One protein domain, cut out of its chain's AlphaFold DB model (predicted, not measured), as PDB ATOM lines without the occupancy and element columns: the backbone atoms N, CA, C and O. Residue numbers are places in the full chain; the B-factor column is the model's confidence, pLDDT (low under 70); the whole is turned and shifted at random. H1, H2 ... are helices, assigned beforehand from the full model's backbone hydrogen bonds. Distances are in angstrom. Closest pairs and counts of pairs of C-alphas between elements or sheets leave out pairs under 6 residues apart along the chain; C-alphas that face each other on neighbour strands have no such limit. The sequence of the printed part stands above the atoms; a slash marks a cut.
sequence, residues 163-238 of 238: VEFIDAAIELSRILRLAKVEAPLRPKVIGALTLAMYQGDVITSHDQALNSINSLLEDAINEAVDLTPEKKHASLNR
ATOM      1  N   VAL A 163     281.676 153.037 247.346       81.88
ATOM      2  CA  VAL A 163     281.645 151.998 248.384       81.88
ATOM      3  C   VAL A 163     280.276 151.949 249.058       81.88
ATOM      4  O   VAL A 163     279.670 150.884 249.087       81.88
ATOM      5  N   GLU A 164     279.735 153.090 249.495       77.56
ATOM      6  CA  GLU A 164     278.387 153.156 250.086       77.56
ATOM      7  C   GLU A 164     277.310 152.669 249.113       77.56
ATOM      8  O   GLU A 164     276.373 151.974 249.508       77.56
ATOM      9  N   PHE A 165     277.460 152.984 247.824       82.38
ATOM     10  CA  PHE A 165     276.557 152.492 246.790       82.38
ATOM     11  C   PHE A 165     276.618 150.961 246.646       82.38
ATOM     12  O   PHE A 165     275.581 150.303 246.542       82.38
ATOM     13  N   ILE A 166     277.822 150.378 246.665       84.50
ATOM     14  CA  ILE A 166     278.015 148.922 246.610       84.50
ATOM     15  C   ILE A 166     277.432 148.255 247.860       84.50
ATOM     16  O   ILE A 166     276.709 147.265 247.730       84.50
ATOM     17  N   ASP A 167     277.685 148.804 249.045       85.88
ATOM     18  CA  ASP A 167     277.169 148.271 250.307       85.88
ATOM     19  C   ASP A 167     275.637 148.294 250.336       85.88
ATOM     20  O   ASP A 167     275.006 147.284 250.662       85.88
ATOM     21  N   ALA A 168     275.024 149.395 249.891       85.38
ATOM     22  CA  ALA A 168     273.575 149.495 249.745       85.38
ATOM     23  C   ALA A 168     273.025 148.451 248.755       85.38
ATOM     24  O   ALA A 168     272.013 147.804 249.032       85.38
ATOM     25  N   ALA A 169     273.700 148.227 247.623       87.12
ATOM     26  CA  ALA A 169     273.296 147.226 246.635       87.12
ATOM     27  C   ALA A 169     273.424 145.779 247.157       87.12
ATOM     28  O   ALA A 169     272.565 144.931 246.870       87.12
ATOM     29  N   ILE A 170     274.472 145.484 247.935       88.06
ATOM     30  CA  ILE A 170     274.673 144.187 248.598       88.06
ATOM     31  C   ILE A 170     273.569 143.949 249.627       88.06
ATOM     32  O   ILE A 170     272.959 142.872 249.641       88.06
ATOM     33  N   GLU A 171     273.287 144.950 250.455       89.62
ATOM     34  CA  GLU A 171     272.274 144.872 251.500       89.62
ATOM     35  C   GLU A 171     270.872 144.696 250.908       89.62
ATOM     36  O   GLU A 171     270.139 143.777 251.280       89.62
ATOM     37  N   LEU A 172     270.537 145.472 249.880       89.31
ATOM     38  CA  LEU A 172     269.280 145.330 249.153       89.31
ATOM     39  C   LEU A 172     269.148 143.933 248.523       89.31
ATOM     40  O   LEU A 172     268.105 143.280 248.629       89.31
ATOM     41  N   SER A 173     270.223 143.415 247.921       86.81
ATOM     42  CA  SER A 173     270.244 142.056 247.361       86.81
ATOM     43  C   SER A 173     270.053 140.976 248.430       86.81
ATOM     44  O   SER A 173     269.430 139.940 248.166       86.81
ATOM     45  N   ARG A 174     270.577 141.198 249.643       92.50
ATOM     46  CA  ARG A 174     270.379 140.325 250.805       92.50
ATOM     47  C   ARG A 174     268.918 140.341 251.253       92.50
ATOM     48  O   ARG A 174     268.353 139.259 251.412       92.50
ATOM     49  N   ILE A 175     268.304 141.520 251.380       91.69
ATOM     50  CA  ILE A 175     266.890 141.686 251.757       91.69
ATOM     51  C   ILE A 175     265.976 140.951 250.770       91.69
ATOM     52  O   ILE A 175     265.177 140.110 251.182       91.69
ATOM     53  N   LEU A 176     266.144 141.171 249.462       92.62
ATOM     54  CA  LEU A 176     265.320 140.509 248.442       92.62
ATOM     55  C   LEU A 176     265.470 138.981 248.461       92.62
ATOM     56  O   LEU A 176     264.503 138.252 248.234       92.62
ATOM     57  N   ARG A 177     266.672 138.474 248.759       90.75
ATOM     58  CA  ARG A 177     266.905 137.033 248.919       90.75
ATOM     59  C   ARG A 177     266.194 136.476 250.153       90.75
ATOM     60  O   ARG A 177     265.609 135.401 250.061       90.75
ATOM     61  N   LEU A 178     266.234 137.186 251.281       93.81
ATOM     62  CA  LEU A 178     265.521 136.798 252.504       93.81
ATOM     63  C   LEU A 178     264.003 136.784 252.290       93.81
ATOM     64  O   LEU A 178     263.332 135.860 252.741       93.81
ATOM     65  N   ALA A 179     263.489 137.738 251.512       90.69
ATOM     66  CA  ALA A 179     262.094 137.799 251.080       90.69
ATOM     67  C   ALA A 179     261.720 136.753 250.006       90.69
ATOM     68  O   ALA A 179     260.599 136.757 249.509       90.69
ATOM     69  N   LYS A 180     262.642 135.847 249.639       94.38
ATOM     70  CA  LYS A 180     262.455 134.795 248.624       94.38
ATOM     71  C   LYS A 180     262.080 135.320 247.231       94.38
ATOM     72  O   LYS A 180     261.495 134.590 246.437       94.38
ATOM     73  N   VAL A 181     262.476 136.549 246.897       93.38
ATOM     74  CA  VAL A 181     262.321 137.080 245.538       93.38
ATOM     75  C   VAL A 181     263.313 136.375 244.613       93.38
ATOM     76  O   VAL A 181     264.541 136.430 244.807       93.38
ATOM     77  N   GLU A 182     262.777 135.704 243.593       91.62
ATOM     78  CA  GLU A 182     263.567 135.006 242.583       91.62
ATOM     79  C   GLU A 182     264.519 135.968 241.868       91.62
ATOM     80  O   GLU A 182     264.168 137.113 241.579       91.62
ATOM     81  N   ALA A 183     265.735 135.508 241.562       89.69
ATOM     82  CA  ALA A 183     266.771 136.354 240.967       89.69
ATOM     83  C   ALA A 183     266.310 137.130 239.709       89.69
ATOM     84  O   ALA A 183     266.609 138.323 239.642       89.69
ATOM     85  N   PRO A 184     265.530 136.544 238.772       92.81
ATOM     86  CA  PRO A 184     265.032 137.266 237.596       92.81
ATOM     87  C   PRO A 184     264.011 138.372 237.908       92.81
ATOM     88  O   PRO A 184     263.811 139.267 237.089       92.81
ATOM     89  N   LEU A 185     263.346 138.320 239.068       91.25
ATOM     90  CA  LEU A 185     262.309 139.281 239.464       91.25
ATOM     91  C   LEU A 185     262.862 140.468 240.258       91.25
ATOM     92  O   LEU A 185     262.233 141.522 240.288       91.25
ATOM     93  N   ARG A 186     264.047 140.339 240.864       90.81
ATOM     94  CA  ARG A 186     264.639 141.390 241.711       90.81
ATOM     95  C   ARG A 186     264.743 142.754 241.021       90.81
ATOM     96  O   ARG A 186     264.318 143.723 241.643       90.81
ATOM     97  N   PRO A 187     265.206 142.866 239.756       90.00
ATOM     98  CA  PRO A 187     265.245 144.161 239.077       90.00
ATOM     99  C   PRO A 187     263.858 144.791 238.915       90.00
ATOM    100  O   PRO A 187     263.731 146.006 239.016       90.00
ATOM    101  N   LYS A 188     262.813 143.974 238.710       89.31
ATOM    102  CA  LYS A 188     261.432 144.460 238.589       89.31
ATOM    103  C   LYS A 188     260.916 145.001 239.917       89.31
ATOM    104  O   LYS A 188     260.350 146.081 239.936       89.31
ATOM    105  N   VAL A 189     261.156 144.279 241.014       90.44
ATOM    106  CA  VAL A 189     260.762 144.719 242.362       90.44
ATOM    107  C   VAL A 189     261.449 146.035 242.728       90.44
ATOM    108  O   VAL A 189     260.788 146.949 243.205       90.44
ATOM    109  N   ILE A 190     262.751 146.158 242.451       90.69
ATOM    110  CA  ILE A 190     263.501 147.401 242.687       90.69
ATOM    111  C   ILE A 190     262.932 148.535 241.840       90.69
ATOM    112  O   ILE A 190     262.601 149.578 242.387       90.69
ATOM    113  N   GLY A 191     262.777 148.325 240.530       90.38
ATOM    114  CA  GLY A 191     262.250 149.353 239.633       90.38
ATOM    115  C   GLY A 191     260.846 149.812 240.027       90.38
ATOM    116  O   GLY A 191     260.569 151.006 239.992       90.38
ATOM    117  N   ALA A 192     259.994 148.884 240.466       90.75
ATOM    118  CA  ALA A 192     258.657 149.184 240.958       90.75
ATOM    119  C   ALA A 192     258.697 150.034 242.244       90.75
ATOM    120  O   ALA A 192     258.066 151.083 242.322       90.75
ATOM    121  N   LEU A 193     259.504 149.639 243.231       90.50
ATOM    122  CA  LEU A 193     259.691 150.418 244.459       90.50
ATOM    123  C   LEU A 193     260.241 151.820 244.169       90.50
ATOM    124  O   LEU A 193     259.717 152.802 244.685       90.50
ATOM    125  N   THR A 194     261.266 151.924 243.320       90.69
ATOM    126  CA  THR A 194     261.863 153.212 242.940       90.69
ATOM    127  C   THR A 194     260.858 154.111 242.227       90.69
ATOM    128  O   THR A 194     260.812 155.303 242.518       90.69
ATOM    129  N   LEU A 195     260.038 153.562 241.327       91.81
ATOM    130  CA  LEU A 195     259.016 154.336 240.624       91.81
ATOM    131  C   LEU A 195     257.910 154.813 241.574       91.81
ATOM    132  O   LEU A 195     257.525 155.974 241.502       91.81
ATOM    133  N   ALA A 196     257.454 153.963 242.498       93.19
ATOM    134  CA  ALA A 196     256.477 154.356 243.511       93.19
ATOM    135  C   ALA A 196     256.999 155.511 244.380       93.19
ATOM    136  O   ALA A 196     256.309 156.510 244.544       93.19
ATOM    137  N   MET A 197     258.243 155.404 244.867       89.31
ATOM    138  CA  MET A 197     258.894 156.459 245.657       89.31
ATOM    139  C   MET A 197     259.105 157.757 244.870       89.31
ATOM    140  O   MET A 197     259.150 158.831 245.458       89.31
ATOM    141  N   TYR A 198     259.283 157.663 243.550       89.00
ATOM    142  CA  TYR A 198     259.377 158.840 242.691       89.00
ATOM    143  C   TYR A 198     258.017 159.526 242.512       89.00
ATOM    144  O   TYR A 198     257.958 160.752 242.482       89.00
ATOM    145  N   GLN A 199     256.937 158.745 242.411       92.50
ATOM    146  CA  GLN A 199     255.578 159.265 242.259       92.50
ATOM    147  C   GLN A 199     255.059 159.929 243.541       92.50
ATOM    148  O   GLN A 199     254.335 160.920 243.467       92.50
ATOM    149  N   GLY A 200     255.412 159.402 244.717       89.88
ATOM    150  CA  GLY A 200     254.983 159.977 245.988       89.88
ATOM    151  C   GLY A 200     255.438 159.203 247.222       89.88
ATOM    152  O   GLY A 200     256.254 158.280 247.157       89.88
ATOM    153  N   ASP A 201     254.882 159.589 248.369       86.94
ATOM    154  CA  ASP A 201     255.240 159.015 249.663       86.94
ATOM    155  C   ASP A 201     254.614 157.630 249.860       86.94
ATOM    156  O   ASP A 201     253.394 157.467 249.952       86.94
ATOM    157  N   VAL A 202     255.472 156.617 249.978       87.88
ATOM    158  CA  VAL A 202     255.045 155.247 250.274       87.88
ATOM    159  C   VAL A 202     254.670 155.133 251.748       87.88
ATOM    160  O   VAL A 202     255.498 155.334 252.638       87.88
ATOM    161  N   ILE A 203     253.433 154.724 252.024       86.06
ATOM    162  CA  ILE A 203     252.993 154.413 253.384       86.06
ATOM    163  C   ILE A 203     253.701 153.134 253.837       86.06
ATOM    164  O   ILE A 203     253.529 152.083 253.239       86.06
ATOM    165  N   THR A 204     254.475 153.184 254.917       80.62
ATOM    166  CA  THR A 204     255.303 152.047 255.364       80.62
ATOM    167  C   THR A 204     254.623 151.139 256.394       80.62
ATOM    168  O   THR A 204     255.224 150.169 256.857       80.62
ATOM    169  N   SER A 205     253.368 151.420 256.763       80.06
ATOM    170  CA  SER A 205     252.618 150.580 257.700       80.06
ATOM    171  C   SER A 205     252.339 149.198 257.097       80.06
ATOM    172  O   SER A 205     252.043 149.070 255.908       80.06
ATOM    173  N   HIS A 206     252.433 148.151 257.924       78.06
ATOM    174  CA  HIS A 206     252.379 146.753 257.474       78.06
ATOM    175  C   HIS A 206     251.162 146.443 256.585       78.06
ATOM    176  O   HIS A 206     251.303 145.779 255.562       78.06
ATOM    177  N   ASP A 207     249.993 146.979 256.940       84.81
ATOM    178  CA  ASP A 207     248.727 146.680 256.263       84.81
ATOM    179  C   ASP A 207     248.497 147.508 254.989       84.81
ATOM    180  O   ASP A 207     247.639 147.166 254.174       84.81
ATOM    181  N   GLN A 208     249.231 148.610 254.803       86.81
ATOM    182  CA  GLN A 208     249.009 149.536 253.688       86.81
ATOM    183  C   GLN A 208     250.181 149.611 252.714       86.81
ATOM    184  O   GLN A 208     249.973 150.073 251.595       86.81
ATOM    185  N   ALA A 209     251.368 149.120 253.075       86.31
ATOM    186  CA  ALA A 209     252.568 149.282 252.260       86.31
ATOM    187  C   ALA A 209     252.423 148.759 250.831       86.31
ATOM    188  O   ALA A 209     252.690 149.489 249.880       86.31
ATOM    189  N   LEU A 210     251.929 147.531 250.655       89.50
ATOM    190  CA  LEU A 210     251.739 146.965 249.317       89.50
ATOM    191  C   LEU A 210     250.694 147.735 248.504       89.50
ATOM    192  O   LEU A 210     250.920 148.021 247.333       89.50
ATOM    193  N   ASN A 211     249.574 148.103 249.128       92.62
ATOM    194  CA  ASN A 211     248.514 148.847 248.451       92.62
ATOM    195  C   ASN A 211     248.982 150.254 248.055       92.62
ATOM    196  O   ASN A 211     248.690 150.703 246.953       92.62
ATOM    197  N   SER A 212     249.743 150.921 248.926       92.94
ATOM    198  CA  SER A 212     250.327 152.237 248.665       92.94
ATOM    199  C   SER A 212     251.314 152.188 247.500       92.94
ATOM    200  O   SER A 212     251.190 152.989 246.579       92.94
ATOM    201  N   ILE A 213     252.227 151.208 247.485       92.88
ATOM    202  CA  ILE A 213     253.167 151.008 246.372       92.88
ATOM    203  C   ILE A 213     252.410 150.767 245.062       92.88
ATOM    204  O   ILE A 213     252.705 151.410 244.058       92.88
ATOM    205  N   ASN A 214     251.427 149.865 245.070       92.88
ATOM    206  CA  ASN A 214     250.675 149.517 243.866       92.88
ATOM    207  C   ASN A 214     249.869 150.704 243.321       92.88
ATOM    208  O   ASN A 214     249.863 150.915 242.114       92.88
ATOM    209  N   SER A 215     249.247 151.500 244.198       94.56
ATOM    210  CA  SER A 215     248.515 152.709 243.800       94.56
ATOM    211  C   SER A 215     249.442 153.732 243.142       94.56
ATOM    212  O   SER A 215     249.154 154.200 242.049       94.56
ATOM    213  N   LEU A 216     250.594 154.021 243.760       95.25
ATOM    214  CA  LEU A 216     251.574 154.968 243.212       95.25
ATOM    215  C   LEU A 216     252.136 154.499 241.862       95.25
ATOM    216  O   LEU A 216     252.391 155.304 240.970       95.25
ATOM    217  N   LEU A 217     252.316 153.191 241.688       93.25
ATOM    218  CA  LEU A 217     252.718 152.616 240.406       93.25
ATOM    219  C   LEU A 217     251.649 152.769 239.334       93.25
ATOM    220  O   LEU A 217     251.975 153.091 238.190       93.25
ATOM    221  N   GLU A 218     250.395 152.515 239.691       92.25
ATOM    222  CA  GLU A 218     249.271 152.670 238.779       92.25
ATOM    223  C   GLU A 218     249.141 154.122 238.318       92.25
ATOM    224  O   GLU A 218     249.061 154.371 237.112       92.25
ATOM    225  N   ASP A 219     249.241 155.072 239.247       93.06
ATOM    226  CA  ASP A 219     249.244 156.505 238.954       93.06
ATOM    227  C   ASP A 219     250.399 156.873 238.010       93.06
ATOM    228  O   ASP A 219     250.166 157.433 236.936       93.06
ATOM    229  N   ALA A 220     251.630 156.452 238.322       92.12
ATOM    230  CA  ALA A 220     252.803 156.732 237.491       92.12
ATOM    231  C   ALA A 220     252.675 156.170 236.060       92.12
ATOM    232  O   ALA A 220     253.035 156.824 235.077       92.12
ATOM    233  N   ILE A 221     252.146 154.950 235.909       89.69
ATOM    234  CA  ILE A 221     251.920 154.322 234.597       89.69
ATOM    235  C   ILE A 221     250.815 155.053 233.827       89.69
ATOM    236  O   ILE A 221     250.926 155.241 232.609       89.69
ATOM    237  N   ASN A 222     249.746 155.458 234.511       89.06
ATOM    238  CA  ASN A 222     248.620 156.156 233.902       89.06
ATOM    239  C   ASN A 222     248.997 157.573 233.456       89.06
ATOM    240  O   ASN A 222     248.587 157.987 232.367       89.06
ATOM    241  N   GLU A 223     249.838 158.272 234.212       90.44
ATOM    242  CA  GLU A 223     250.331 159.616 233.893       90.44
ATOM    243  C   GLU A 223     251.431 159.627 232.821       90.44
ATOM    244  O   GLU A 223     251.618 160.635 232.137       90.44
ATOM    245  N   ALA A 224     252.123 158.504 232.599       87.75
ATOM    246  CA  ALA A 224     253.183 158.413 231.599       87.75
ATOM    247  C   ALA A 224     252.668 158.736 230.182       87.75
ATOM    248  O   ALA A 224     251.895 157.980 229.583       87.75
ATOM    249  N   VAL A 225     253.125 159.856 229.623       81.00
ATOM    250  CA  VAL A 225     252.694 160.363 228.307       81.00
ATOM    251  C   VAL A 225     253.236 159.500 227.160       81.00
ATOM    252  O   VAL A 225     252.556 159.305 226.155       81.00
ATOM    253  N   ASP A 226     254.420 158.913 227.337       84.50
ATOM    254  CA  ASP A 226     255.124 158.152 226.296       84.50
ATOM    255  C   ASP A 226     254.682 156.678 226.186       84.50
ATOM    256  O   ASP A 226     255.135 155.939 225.303       84.50
ATOM    257  N   LEU A 227     253.800 156.212 227.077       83.25
ATOM    258  CA  LEU A 227     253.265 154.851 227.036       83.25
ATOM    259  C   LEU A 227     251.961 154.803 226.236       83.25
ATOM    260  O   LEU A 227     250.984 155.475 226.563       83.25
ATOM    261  N   THR A 228     251.916 153.942 225.214       85.25
ATOM    262  CA  THR A 228     250.666 153.670 224.491       85.25
ATOM    263  C   THR A 228     249.653 152.970 225.408       85.25
ATOM    264  O   THR A 228     250.064 152.280 226.351       85.25
ATOM    265  N   PRO A 229     248.339 153.083 225.144       82.44
ATOM    266  CA  PRO A 229     247.308 152.437 225.959       82.44
ATOM    267  C   PRO A 229     247.520 150.926 226.137       82.44
ATOM    268  O   PRO A 229     247.336 150.398 227.232       82.44
ATOM    269  N   GLU A 230     247.992 150.227 225.099       81.88
ATOM    270  CA  GLU A 230     248.271 148.787 225.166       81.88
ATOM    271  C   GLU A 230     249.442 148.479 226.106       81.88
ATOM    272  O   GLU A 230     249.413 147.489 226.839       81.88
ATOM    273  N   LYS A 231     250.469 149.340 226.114       82.19
ATOM    274  CA  LYS A 231     251.623 149.203 227.013       82.19
ATOM    275  C   LYS A 231     251.250 149.518 228.459       82.19
ATOM    276  O   LYS A 231     251.724 148.814 229.344       82.19
ATOM    277  N   LYS A 232     250.382 150.507 228.702       83.38
ATOM    278  CA  LYS A 232     249.843 150.788 230.045       83.38
ATOM    279  C   LYS A 232     249.076 149.581 230.581       83.38
ATOM    280  O   LYS A 232     249.404 149.064 231.644       83.38
ATOM    281  N   HIS A 233     248.155 149.043 229.783       78.25
ATOM    282  CA  HIS A 233     247.379 147.860 230.152       78.25
ATOM    283  C   HIS A 233     248.261 146.623 230.400       78.25
ATOM    284  O   HIS A 233     248.006 145.852 231.322       78.25
ATOM    285  N   ALA A 234     249.315 146.413 229.607       77.19
ATOM    286  CA  ALA A 234     250.238 145.297 229.815       77.19
ATOM    287  C   ALA A 234     251.076 145.424 231.103       77.19
ATOM    288  O   ALA A 234     251.435 144.399 231.680       77.19
ATOM    289  N   SER A 235     251.389 146.650 231.534       75.62
ATOM    290  CA  SER A 235     252.172 146.920 232.748       75.62
ATOM    291  C   SER A 235     251.355 146.799 234.035       75.62
ATOM    292  O   SER A 235     251.916 146.407 235.046       75.62
ATOM    293  N   LEU A 236     250.049 147.086 233.996       76.38
ATOM    294  CA  LEU A 236     249.158 146.989 235.164       76.38
ATOM    295  C   LEU A 236     248.685 145.555 235.465       76.38
ATOM    296  O   LEU A 236     248.247 145.263 236.571       76.38
ATOM    297  N   ASN A 237     248.765 144.649 234.486       71.12
ATOM    298  CA  ASN A 237     248.233 143.283 234.582       71.12
ATOM    299  C   ASN A 237     249.318 142.195 234.754       71.12
ATOM    300  O   ASN A 237     249.060 141.022 234.471       71.12
ATOM    301  N   ARG A 238     250.543 142.563 235.145       59.84
ATOM    302  CA  ARG A 238     251.695 141.656 235.312       59.84
ATOM    303  C   ARG A 238     252.329 141.802 236.681       59.84
ATOM    304  O   ARG A 238     252.839 140.765 237.161       59.84
TER     305      ARG A 238
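AT A GLANCE: This is residues 163 to 238 of the 238 residues of the protein "Type I site-specific deoxyribonuclease" of Nitrosomonas aestuarii (UniProt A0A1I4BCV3). A loose chain of four helices: H2 and H3 pack on each other about perpendicular, H4 folds back along the far part of H3 as a short helical hairpin, and H1 lies off at the other end, near the beginning of H2, with its first residues 163 to 171 sticking out. The printed part has 76 residues, with four named helices in the order H1, H2, H3, H4 and no named strand, and its class is all helix. It is only just loose, close to compact, with a radius of gyration of the C-alphas of 14.0 A, and it spans 39 by 27 by 24 A.

IN THESE COORDINATES: Begin at C-alpha 163, at (281.645, 151.998, 248.384); from there H1 runs through residues 163 to 178, 22.5 A from first to last C-alpha. After a short link of 7 residues, find C-alpha 186 at (264.639, 141.390, 241.711), where H2 begins; it holds residues 186 to 199 and is 20.0 A long. Read on over 9 residues, a short link, to H3, residues 209 to 223, which is 21.2 A long. A tight link of 5 residues leads to H4, residues 229 to 236, 10.9 A long, which ends at C-alpha 236 at (249.158, 146.989, 235.164).

HOW THE PARTS SIT: Start with H1 and look toward H2: they are close but not clearly touching, and their closest C-alphas, those of Leu 176 and Arg 186, are 6.8 A apart. The two run opposite ways at a steep tilt of 68 degrees, only just short of about perpendicular. Next, H2 and H3 touch, the closest C-alphas being those of Ala 196 and Leu 216, 5.0 A apart, and their lines are about perpendicular at 73 degrees. H3 touches H4 with residues 218 to 222 alone; the closest C-alphas are those of Ile 221 and Lys 232, 6.1 A apart. These two form a hairpin and run opposite ways at a shallow tilt of 10 degrees. H1 is apart from H3 and from H4, and H2 is apart from H4. Along the backbone of H1, H2, H3 and H4, every O i to N i+4 pair is within hydrogen-bond range.

THE WHOLE: The two C-alphas farthest apart are those of Val 163 and Pro 229, 41.0 A. Residues 163 to 171, which belong to H1, stand free; the body without them has 67 residues and spans 36 by 27 by 18 A. The printed part has no cut and no long link, and residue 238 is the chain's last. In the B-factor column the mean pLDDT of the printed part is 87.4, and residue 238 is the one printed residue under 70 in this model.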